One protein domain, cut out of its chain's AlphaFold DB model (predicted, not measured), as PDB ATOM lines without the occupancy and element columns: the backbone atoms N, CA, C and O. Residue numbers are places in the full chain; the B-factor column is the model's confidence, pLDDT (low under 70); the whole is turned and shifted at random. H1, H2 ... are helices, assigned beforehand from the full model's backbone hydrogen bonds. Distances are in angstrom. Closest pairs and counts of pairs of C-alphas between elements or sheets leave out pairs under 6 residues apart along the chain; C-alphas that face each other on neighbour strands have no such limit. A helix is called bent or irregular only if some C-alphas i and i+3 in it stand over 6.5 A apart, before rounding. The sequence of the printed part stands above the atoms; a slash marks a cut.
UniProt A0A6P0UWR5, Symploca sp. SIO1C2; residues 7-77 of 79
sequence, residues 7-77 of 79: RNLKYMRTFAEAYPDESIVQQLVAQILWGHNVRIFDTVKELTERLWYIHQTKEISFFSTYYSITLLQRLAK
ATOM      1  N   ARG A   7      31.287   5.829  93.675       83.00
ATOM      2  CA  ARG A   7      31.941   5.677  92.373       83.00
ATOM      3  C   ARG A   7      30.922   5.633  91.238       83.00
ATOM      4  O   ARG A   7      31.127   6.296  90.228       83.00
ATOM      5  N   ASN A   8      29.837   4.879  91.405       83.44
ATOM      6  CA  ASN A   8      28.815   4.765  90.371       83.44
ATOM      7  C   ASN A   8      28.081   6.091  90.148       83.44
ATOM      8  O   ASN A   8      27.874   6.488  89.010       83.44
ATOM      9  N   LEU A   9      27.790   6.829  91.223       88.00
ATOM     10  CA  LEU A   9      27.200   8.169  91.131       88.00
ATOM     11  C   LEU A   9      28.110   9.156  90.387       88.00
ATOM     12  O   LEU A   9      27.629   9.962  89.594       88.00
ATOM     13  N   LYS A  10      29.430   9.069  90.597       89.00
ATOM     14  CA  LYS A  10      30.398   9.866  89.833       89.00
ATOM     15  C   LYS A  10      30.342   9.526  88.343       89.00
ATOM     16  O   LYS A  10      30.305  10.442  87.533       89.00
ATOM     17  N   TYR A  11      30.268   8.240  87.992       89.06
ATOM     18  CA  TYR A  11      30.085   7.826  86.599       89.06
ATOM     19  C   TYR A  11      28.774   8.332  86.004       89.06
ATOM     20  O   TYR A  11      28.800   8.838  84.893       89.06
ATOM     21  N   MET A  12      27.652   8.262  86.727       87.56
ATOM     22  CA  MET A  12      26.368   8.785  86.238       87.56
ATOM     23  C   MET A  12      26.444  10.288  85.946       87.56
ATOM     24  O   MET A  12      25.978  10.726  84.898       87.56
ATOM     25  N   ARG A  13      27.090  11.065  86.827       89.00
ATOM     26  CA  ARG A  13      27.323  12.498  86.605       89.00
ATOM     27  C   ARG A  13      28.200  12.746  85.378       89.00
ATOM     28  O   ARG A  13      27.793  13.478  84.489       89.00
ATOM     29  N   THR A  14      29.372  12.119  85.317       88.94
ATOM     30  CA  THR A  14      30.314  12.316  84.204       88.94
ATOM     31  C   THR A  14      29.739  11.829  82.874       88.94
ATOM     32  O   THR A  14      30.022  12.412  81.833       88.94
ATOM     33  N   PHE A  15      28.905  10.788  82.897       88.19
ATOM     34  CA  PHE A  15      28.156  10.338  81.731       88.19
ATOM     35  C   PHE A  15      27.187  11.430  81.272       88.19
ATOM     36  O   PHE A  15      27.290  11.872  80.137       88.19
ATOM     37  N   ALA A  16      26.319  11.936  82.151       87.25
ATOM     38  CA  ALA A  16      25.383  13.009  81.805       87.25
ATOM     39  C   ALA A  16      26.088  14.287  81.305       87.25
ATOM     40  O   ALA A  16      25.645  14.894  80.340       87.25
ATOM     41  N   GLU A  17      27.221  14.667  81.901       88.31
ATOM     42  CA  GLU A  17      28.017  15.826  81.460       88.31
ATOM     43  C   GLU A  17      28.639  15.631  80.065       88.31
ATOM     44  O   GLU A  17      28.780  16.588  79.308       88.31
ATOM     45  N   ALA A  18      29.017  14.401  79.712       86.38
ATOM     46  CA  ALA A  18      29.633  14.088  78.422       86.38
ATOM     47  C   ALA A  18      28.626  13.978  77.265       86.38
ATOM     48  O   ALA A  18      29.031  14.021  76.103       86.38
ATOM     49  N   TYR A  19      27.338  13.825  77.572       85.06
ATOM     50  CA  TYR A  19      26.248  13.759  76.604       85.06
ATOM     51  C   TYR A  19      25.230  14.864  76.931       85.06
ATOM     52  O   TYR A  19      24.238  14.597  77.606       85.06
ATOM     53  N   PRO A  20      25.458  16.108  76.469       78.06
ATOM     54  CA  PRO A  20      24.593  17.243  76.800       78.06
ATOM     55  C   PRO A  20      23.183  17.126  76.205       78.06
ATOM     56  O   PRO A  20      22.263  17.794  76.666       78.06
ATOM     57  N   ASP A  21      23.011  16.283  75.187       86.56
ATOM     58  CA  ASP A  21      21.704  15.924  74.655       86.56
ATOM     59  C   ASP A  21      21.125  14.745  75.450       86.56
ATOM     60  O   ASP A  21      21.571  13.597  75.343       86.56
ATOM     61  N   GLU A  22      20.097  15.039  76.243       82.06
ATOM     62  CA  GLU A  22      19.397  14.054  77.065       82.06
ATOM     63  C   GLU A  22      18.790  12.911  76.240       82.06
ATOM     64  O   GLU A  22      18.699  11.781  76.730       82.06
ATOM     65  N   SER A  23      18.408  13.164  74.984       83.50
ATOM     66  CA  SER A  23      17.859  12.127  74.107       83.50
ATOM     67  C   SER A  23      18.903  11.054  73.798       83.50
ATOM     68  O   SER A  23      18.590   9.860  73.811       83.50
ATOM     69  N   ILE A  24      20.166  11.463  73.631       79.75
ATOM     70  CA  ILE A  24      21.295  10.553  73.447       79.75
ATOM     71  C   ILE A  24      21.496   9.749  74.727       79.75
ATOM     72  O   ILE A  24      21.524   8.524  74.668       79.75
ATOM     73  N   VAL A  25      21.559  10.405  75.894       80.94
ATOM     74  CA  VAL A  25      21.705   9.719  77.191       80.94
ATOM     75  C   VAL A  25      20.666   8.614  77.329       80.94
ATOM     76  O   VAL A  25      21.041   7.457  77.513       80.94
ATOM     77  N   GLN A  26      19.381   8.948  77.178       81.12
ATOM     78  CA  GLN A  26      18.279   7.996  77.316       81.12
ATOM     79  C   GLN A  26      18.406   6.818  76.350       81.12
ATOM     80  O   GLN A  26      18.222   5.673  76.757       81.12
ATOM     81  N   GLN A  27      18.773   7.072  75.094       80.81
ATOM     82  CA  GLN A  27      18.984   6.009  74.117       80.81
ATOM     83  C   GLN A  27      20.136   5.079  74.517       80.81
ATOM     84  O   GLN A  27      19.999   3.863  74.398       80.81
ATOM     85  N   LEU A  28      21.252   5.609  75.022       80.00
ATOM     86  CA  LEU A  28      22.418   4.794  75.381       80.00
ATOM     87  C   LEU A  28      22.174   3.932  76.624       80.00
ATOM     88  O   LEU A  28      22.509   2.745  76.624       80.00
ATOM     89  N   VAL A  29      21.543   4.487  77.666       80.88
ATOM     90  CA  VAL A  29      21.163   3.687  78.846       80.88
ATOM     91  C   VAL A  29      20.022   2.710  78.573       80.88
ATOM     92  O   VAL A  29      19.956   1.684  79.243       80.88
ATOM     93  N   ALA A  30      19.156   2.973  77.590       82.25
ATOM     94  CA  ALA A  30      18.079   2.051  77.225       82.25
ATOM     95  C   ALA A  30      18.550   0.865  76.368       82.25
ATOM     96  O   ALA A  30      17.903  -0.180  76.368       82.25
ATOM     97  N   GLN A  31      19.650   1.009  75.621       79.75
ATOM     98  CA  GLN A  31      20.081  -0.019  74.669       79.75
ATOM     99  C   GLN A  31      20.907  -1.149  75.287       79.75
ATOM    100  O   GLN A  31      20.841  -2.275  74.794       79.75
ATOM    101  N   ILE A  32      21.680  -0.879  76.343       81.12
ATOM    102  CA  ILE A  32      22.572  -1.861  76.977       81.12
ATOM    103  C   ILE A  32      22.620  -1.672  78.498       81.12
ATOM    104  O   ILE A  32      22.362  -0.581  79.004       81.12
ATOM    105  N   LEU A  33      23.015  -2.713  79.247       83.25
ATOM    106  CA  LEU A  33      23.146  -2.601  80.708       83.25
ATOM    107  C   LEU A  33      24.151  -1.505  81.094       83.25
ATOM    108  O   LEU A  33      25.189  -1.326  80.449       83.25
ATOM    109  N   TRP A  34      23.891  -0.834  82.219       83.44
ATOM    110  CA  TRP A  34      24.723   0.259  82.735       83.44
ATOM    111  C   TRP A  34      26.216  -0.096  82.853       83.44
ATOM    112  O   TRP A  34      27.077   0.715  82.520       83.44
ATOM    113  N   GLY A  35      26.548  -1.331  83.241       81.00
ATOM    114  CA  GLY A  35      27.941  -1.787  83.316       81.00
ATOM    115  C   GLY A  35      28.680  -1.751  81.971       81.00
ATOM    116  O   GLY A  35      29.874  -1.444  81.940       81.00
ATOM    117  N   HIS A  36      27.985  -2.008  80.857       79.38
ATOM    118  CA  HIS A  36      28.576  -1.869  79.524       79.38
ATOM    119  C   HIS A  36      28.775  -0.402  79.162       79.38
ATOM    120  O   HIS A  36      29.846  -0.052  78.673       79.38
ATOM    121  N   ASN A  37      27.788   0.449  79.462       84.50
ATOM    122  CA  ASN A  37      27.887   1.892  79.251       84.50
ATOM    123  C   ASN A  37      29.124   2.471  79.949       84.50
ATOM    124  O   ASN A  37      29.951   3.102  79.298       84.50
ATOM    125  N   VAL A  38      29.315   2.172  81.239       85.50
ATOM    126  CA  VAL A  38      30.482   2.632  82.011       85.50
ATOM    127  C   VAL A  38      31.793   2.173  81.381       85.50
ATOM    128  O   VAL A  38      32.743   2.948  81.284       85.50
ATOM    129  N   ARG A  39      31.873   0.918  80.932       82.75
ATOM    130  CA  ARG A  39      33.138   0.395  80.422       82.75
ATOM    131  C   ARG A  39      33.451   0.851  78.996       82.75
ATOM    132  O   ARG A  39      34.612   1.153  78.744       82.75
ATOM    133  N   ILE A  40      32.457   0.986  78.116       82.81
ATOM    134  CA  ILE A  40      32.631   1.633  76.803       82.81
ATOM    135  C   ILE A  40      33.087   3.080  77.006       82.81
ATOM    136  O   ILE A  40      34.044   3.511  76.368       82.81
ATOM    137  N   PHE A  41      32.461   3.797  77.945       84.94
ATOM    138  CA  PHE A  41      32.810   5.171  78.300       84.94
ATOM    139  C   PHE A  41      34.252   5.309  78.814       84.94
ATOM    140  O   PHE A  41      34.961   6.250  78.454       84.94
ATOM    141  N   ASP A  42      34.725   4.355  79.619       84.88
ATOM    142  CA  ASP A  42      36.110   4.345  80.095       84.88
ATOM    143  C   ASP A  42      37.114   4.073  78.970       84.88
ATOM    144  O   ASP A  42      38.167   4.721  78.917       84.88
ATOM    145  N   THR A  43      36.808   3.135  78.069       81.81
ATOM    146  CA  THR A  43      37.759   2.662  77.052       81.81
ATOM    147  C   THR A  43      37.783   3.495  75.775       81.81
ATOM    148  O   THR A  43      38.844   3.625  75.174       81.81
ATOM    149  N   VAL A  44      36.644   4.044  75.352       84.19
ATOM    150  CA  VAL A  44      36.486   4.728  74.063       84.19
ATOM    151  C   VAL A  44      36.289   6.209  74.330       84.19
ATOM    152  O   VAL A  44      35.360   6.591  75.036       84.19
ATOM    153  N   LYS A  45      37.170   7.065  73.812       82.69
ATOM    154  CA  LYS A  45      37.120   8.505  74.107       82.69
ATOM    155  C   LYS A  45      36.237   9.275  73.134       82.69
ATOM    156  O   LYS A  45      35.510  10.150  73.596       82.69
ATOM    157  N   GLU A  46      36.219   8.882  71.868       84.75
ATOM    158  CA  GLU A  46      35.435   9.544  70.827       84.75
ATOM    159  C   GLU A  46      33.948   9.191  70.896       84.75
ATOM    160  O   GLU A  46      33.569   8.023  71.000       84.75
ATOM    161  N   LEU A  47      33.088  10.210  70.811       83.06
ATOM    162  CA  LEU A  47      31.633  10.060  70.899       83.06
ATOM    163  C   LEU A  47      31.085   9.142  69.799       83.06
ATOM    164  O   LEU A  47      30.353   8.198  70.088       83.06
ATOM    165  N   THR A  48      31.473   9.391  68.549       84.06
ATOM    166  CA  THR A  48      31.028   8.621  67.379       84.06
ATOM    167  C   THR A  48      31.394   7.145  67.505       84.06
ATOM    168  O   THR A  48      30.583   6.266  67.215       84.06
ATOM    169  N   GLU A  49      32.595   6.861  68.005       84.31
ATOM    170  CA  GLU A  49      33.071   5.497  68.203       84.31
ATOM    171  C   GLU A  49      32.295   4.802  69.338       84.31
ATOM    172  O   GLU A  49      31.891   3.649  69.197       84.31
ATOM    173  N   ARG A  50      31.976   5.513  70.432       84.75
ATOM    174  CA  ARG A  50      31.106   4.972  71.495       84.75
ATOM    175  C   ARG A  50      29.732   4.587  70.962       84.75
ATOM    176  O   ARG A  50      29.249   3.509  71.295       84.75
ATOM    177  N   LEU A  51      29.112   5.446  70.150       82.94
ATOM    178  CA  LEU A  51      27.806   5.166  69.544       82.94
ATOM    179  C   LEU A  51      27.864   3.909  68.671       82.94
ATOM    180  O   LEU A  51      26.980   3.057  68.767       82.94
ATOM    181  N   TRP A  52      28.935   3.757  67.888       83.50
ATOM    182  CA  TRP A  52      29.167   2.556  67.091       83.50
ATOM    183  C   TRP A  52      29.246   1.304  67.975       83.50
ATOM    184  O   TRP A  52      28.490   0.358  67.757       83.50
ATOM    185  N   TYR A  53      30.069   1.310  69.030       80.06
ATOM    186  CA  TYR A  53      30.183   0.161  69.938       80.06
ATOM    187  C   TYR A  53      28.877  -0.163  70.660       80.06
ATOM    188  O   TYR A  53      28.558  -1.338  70.830       80.06
ATOM    189  N   ILE A  54      28.114   0.844  71.088       79.31
ATOM    190  CA  ILE A  54      26.826   0.636  71.763       79.31
ATOM    191  C   ILE A  54      25.840  -0.041  70.808       79.31
ATOM    192  O   ILE A  54      25.216  -1.033  71.187       79.31
ATOM    193  N   HIS A  55      25.790   0.406  69.551       80.00
ATOM    194  CA  HIS A  55      24.984  -0.233  68.516       80.00
ATOM    195  C   HIS A  55      25.413  -1.687  68.262       80.00
ATOM    196  O   HIS A  55      24.565  -2.572  68.197       80.00
ATOM    197  N   GLN A  56      26.720  -1.968  68.185       76.94
ATOM    198  CA  GLN A  56      27.226  -3.341  68.030       76.94
ATOM    199  C   GLN A  56      26.956  -4.225  69.263       76.94
ATOM    200  O   GLN A  56      26.756  -5.430  69.143       76.94
ATOM    201  N   THR A  57      26.926  -3.639  70.465       72.00
ATOM    202  CA  THR A  57      26.701  -4.372  71.724       72.00
ATOM    203  C   THR A  57      25.256  -4.853  71.865       72.00
ATOM    204  O   THR A  57      25.017  -5.843  72.558       72.00
ATOM    205  N   LYS A  58      24.298  -4.203  71.190       68.56
ATOM    206  CA  LYS A  58      22.871  -4.565  71.215       68.56
ATOM    207  C   LYS A  58      22.628  -6.031  70.825       68.56
ATOM    208  O   LYS A  58      21.795  -6.696  71.436       68.56
ATOM    209  N   GLU A  59      23.427  -6.552  69.896       61.03
ATOM    210  CA  GLU A  59      23.374  -7.940  69.416       61.03
ATOM    211  C   GLU A  59      23.993  -8.953  70.407       61.03
ATOM    212  O   GLU A  59      23.686 -10.141  70.371       61.03
ATOM    213  N   ILE A  60      24.851  -8.502  71.333       61.59
ATOM    214  CA  ILE A  60      25.667  -9.353  72.231       61.59
ATOM    215  C   ILE A  60      25.082  -9.410  73.661       61.59
ATOM    216  O   ILE A  60      25.675  -9.997  74.568       61.59
ATOM    217  N   SER A  61      23.888  -8.845  73.874       55.28
ATOM    218  CA  SER A  61      23.250  -8.603  75.186       55.28
ATOM    219  C   SER A  61      23.125  -9.833  76.117       55.28
ATOM    220  O   SER A  61      22.886  -9.690  77.313       55.28
ATOM    221  N   PHE A  62      23.342 -11.051  75.609       53.91
ATOM    222  CA  PHE A  62      23.283 -12.303  76.372       53.91
ATOM    223  C   PHE A  62      24.579 -12.726  77.096       53.91
ATOM    224  O   PHE A  62      24.535 -13.655  77.903       53.91
ATOM    225  N   PHE A  63      25.729 -12.081  76.857       55.91
ATOM    226  CA  PHE A  63      26.997 -12.444  77.516       55.91
ATOM    227  C   PHE A  63      27.391 -11.468  78.634       55.91
ATOM    228  O   PHE A  63      27.200 -10.258  78.527       55.91
ATOM    229  N   SER A  64      27.980 -12.006  79.713       59.66
ATOM    230  CA  SER A  64      28.513 -11.246  80.856       59.66
ATOM    231  C   SER A  64      29.347 -10.040  80.407       59.66
ATOM    232  O   SER A  64      30.174 -10.160  79.505       59.66
ATOM    233  N   THR A  65      29.182  -8.900  81.090       58.38
ATOM    234  CA  THR A  65      29.763  -7.581  80.766       58.38
ATOM    235  C   THR A  65      31.253  -7.589  80.425       58.38
ATOM    236  O   THR A  65      31.726  -6.778  79.628       58.38
ATOM    237  N   TYR A  66      31.993  -8.541  80.989       58.44
ATOM    238  CA  TYR A  66      33.416  -8.751  80.738       58.44
ATOM    239  C   TYR A  66      33.736  -9.296  79.336       58.44
ATOM    240  O   TYR A  66      34.737  -8.903  78.730       58.44
ATOM    241  N   TYR A  67      32.898 -10.191  78.812       58.47
ATOM    242  CA  TYR A  67      33.120 -10.843  77.523       58.47
ATOM    243  C   TYR A  67      32.765  -9.923  76.361       58.47
ATOM    244  O   TYR A  67      33.516  -9.858  75.392       58.47
ATOM    245  N   SER A  68      31.686  -9.153  76.481       59.88
ATOM    246  CA  SER A  68      31.138  -8.363  75.374       59.88
ATOM    247  C   SER A  68      32.096  -7.264  74.914       59.88
ATOM    248  O   SER A  68      32.331  -7.112  73.722       59.88
ATOM    249  N   ILE A  69      32.737  -6.545  75.842       61.97
ATOM    250  CA  ILE A  69      33.650  -5.446  75.481       61.97
ATOM    251  C   ILE A  69      34.997  -5.970  74.994       61.97
ATOM    252  O   ILE A  69      35.536  -5.452  74.022       61.97
ATOM    253  N   THR A  70      35.526  -7.027  75.611       64.62
ATOM    254  CA  THR A  70      36.780  -7.650  75.156       64.62
ATOM    255  C   THR A  70      36.620  -8.255  73.755       64.62
ATOM    256  O   THR A  70      37.534  -8.179  72.935       64.62
ATOM    257  N   LEU A  71      35.447  -8.827  73.464       62.69
ATOM    258  CA  LEU A  71      35.102  -9.351  72.146       62.69
ATOM    259  C   LEU A  71      34.953  -8.218  71.123       62.69
ATOM    260  O   LEU A  71      35.564  -8.289  70.064       62.69
ATOM    261  N   LEU A  72      34.240  -7.141  71.460       63.25
ATOM    262  CA  LEU A  72      34.076  -5.984  70.576       63.25
ATOM    263  C   LEU A  72      35.395  -5.259  70.291       63.25
ATOM    264  O   LEU A  72      35.647  -4.892  69.152       63.25
ATOM    265  N   GLN A  73      36.280  -5.122  71.281       63.69
ATOM    266  CA  GLN A  73      37.622  -4.561  71.084       63.69
ATOM    267  C   GLN A  73      38.515  -5.443  70.197       63.69
ATOM    268  O   GLN A  73      39.404  -4.931  69.520       63.69
ATOM    269  N   ARG A  74      38.305  -6.767  70.198       62.56
ATOM    270  CA  ARG A  74      38.970  -7.690  69.265       62.56
ATOM    271  C   ARG A  74      38.372  -7.618  67.861       62.56
ATOM    272  O   ARG A  74      39.134  -7.648  66.904       62.56
ATOM    273  N   LEU A  75      37.049  -7.502  67.745       56.66
ATOM    274  CA  LEU A  75      36.347  -7.403  66.463       56.66
ATOM    275  C   LEU A  75      36.594  -6.058  65.766       56.66
ATOM    276  O   LEU A  75      36.809  -6.044  64.566       56.66
ATOM    277  N   ALA A  76      36.669  -4.950  66.505       61.41
ATOM    278  CA  ALA A  76      36.962  -3.623  65.954       61.41
ATOM    279  C   ALA A  76      38.432  -3.422  65.530       61.41
ATOM    280  O   ALA A  76      38.760  -2.429  64.887       61.41
ATOM    281  N   LYS A  77      39.331  -4.347  65.901       57.41
ATOM    282  CA  LYS A  77      40.719  -4.406  65.407       57.41
ATOM    283  C   LYS A  77      40.902  -5.352  64.219       57.41
ATOM    284  O   LYS A  77      42.028  -5.478  63.736       57.41
TER     285      LYS A  77
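AT A GLANCE: This is residues 7 to 77 of the 79 residues of a protein of Symploca sp. SIO1C2 (UniProt A0A6P0UWR5). Five short helices, mostly crossed, make a compact cluster: the hairpin of H3 and H4 is its middle, H5 packs on both of them at one end, and H2 runs beside H4. H1 lies at the end away from H5, meeting H2 only at a corner and coming close to H3. The printed part has 71 residues with five named helices, H1 to H5 in order along the chain, and no named strand; the class is all helix. The whole is compact, with a radius of gyration of the C-alphas of 11.5 A and spans of 29 by 24 by 19 A.

IN THESE COORDINATES: The longest helix is H4, residues 47 to 60, 20.4 A from first to last C-alpha; C-alpha 47 is at (31.633, 10.060, 70.899). H4 is neither bent nor irregular, but only just: C-alphas 56 and 59 are 6.2 A apart. H3 is residues 34 to 43, 14.4 A long, and H2 is residues 22 to 31, 14.3 A long. H5, residues 65 to 75, measures 15.7 A and has C-alpha 75 at (36.347, -7.403, 66.463); it too is neither bent nor irregular, but only just, with C-alphas 66 and 69 6.2 A apart. H1, residues 7 to 18, measures 16.5 A and begins with C-alpha 7 at (31.941, 5.677, 92.373).

HOW THE PARTS SIT: H4 is the hub and touches three helices. H3 and H4 form a helical hairpin, opposite ways at a steep tilt of 43 degrees; H4 touches H3 with residues 50 to 54 alone, and their closest C-alphas, of Ile 40 and Arg 50, are 6.5 A apart. H2 touches H4 at a shallow tilt of 27 degrees, the same way, with the C-alphas of Gln 31 and Lys 58 closest at 6.4 A. H5 touches H4 at a steep tilt of 67 degrees, opposite ways, closest at the C-alphas of Ile 60 and Ser 68, 6.4 A. H5 also touches H3, at a steep tilt of 41 degrees, the same way, closest at the C-alphas of His 36 and Thr 65, 6.0 A. H1 and H2 touch only at the corner, and only just, with 3 pairs of C-alphas within 8 A; the closest are those of Ala 16 and Val 25, 6.8 A. H1 and H3 are close but not clearly touching, with the C-alphas of Tyr 11 and Val 38 closest at 6.9 A. H1 is apart from H4 and H5, and H2 is apart from H5. Every O i to N i+4 pair is within hydrogen-bond range in H1, H2 and H3; in H4 it is 8 of 10 and in H5 5 of 7.

THE WHOLE: The two C-alphas farthest apart, those of Leu 9 and Lys 77, are 31.7 A apart. The printed part has no cut, and its four links are tight. The mean pLDDT of the printed part is 76.8, and residues 58 to 77 are under 70.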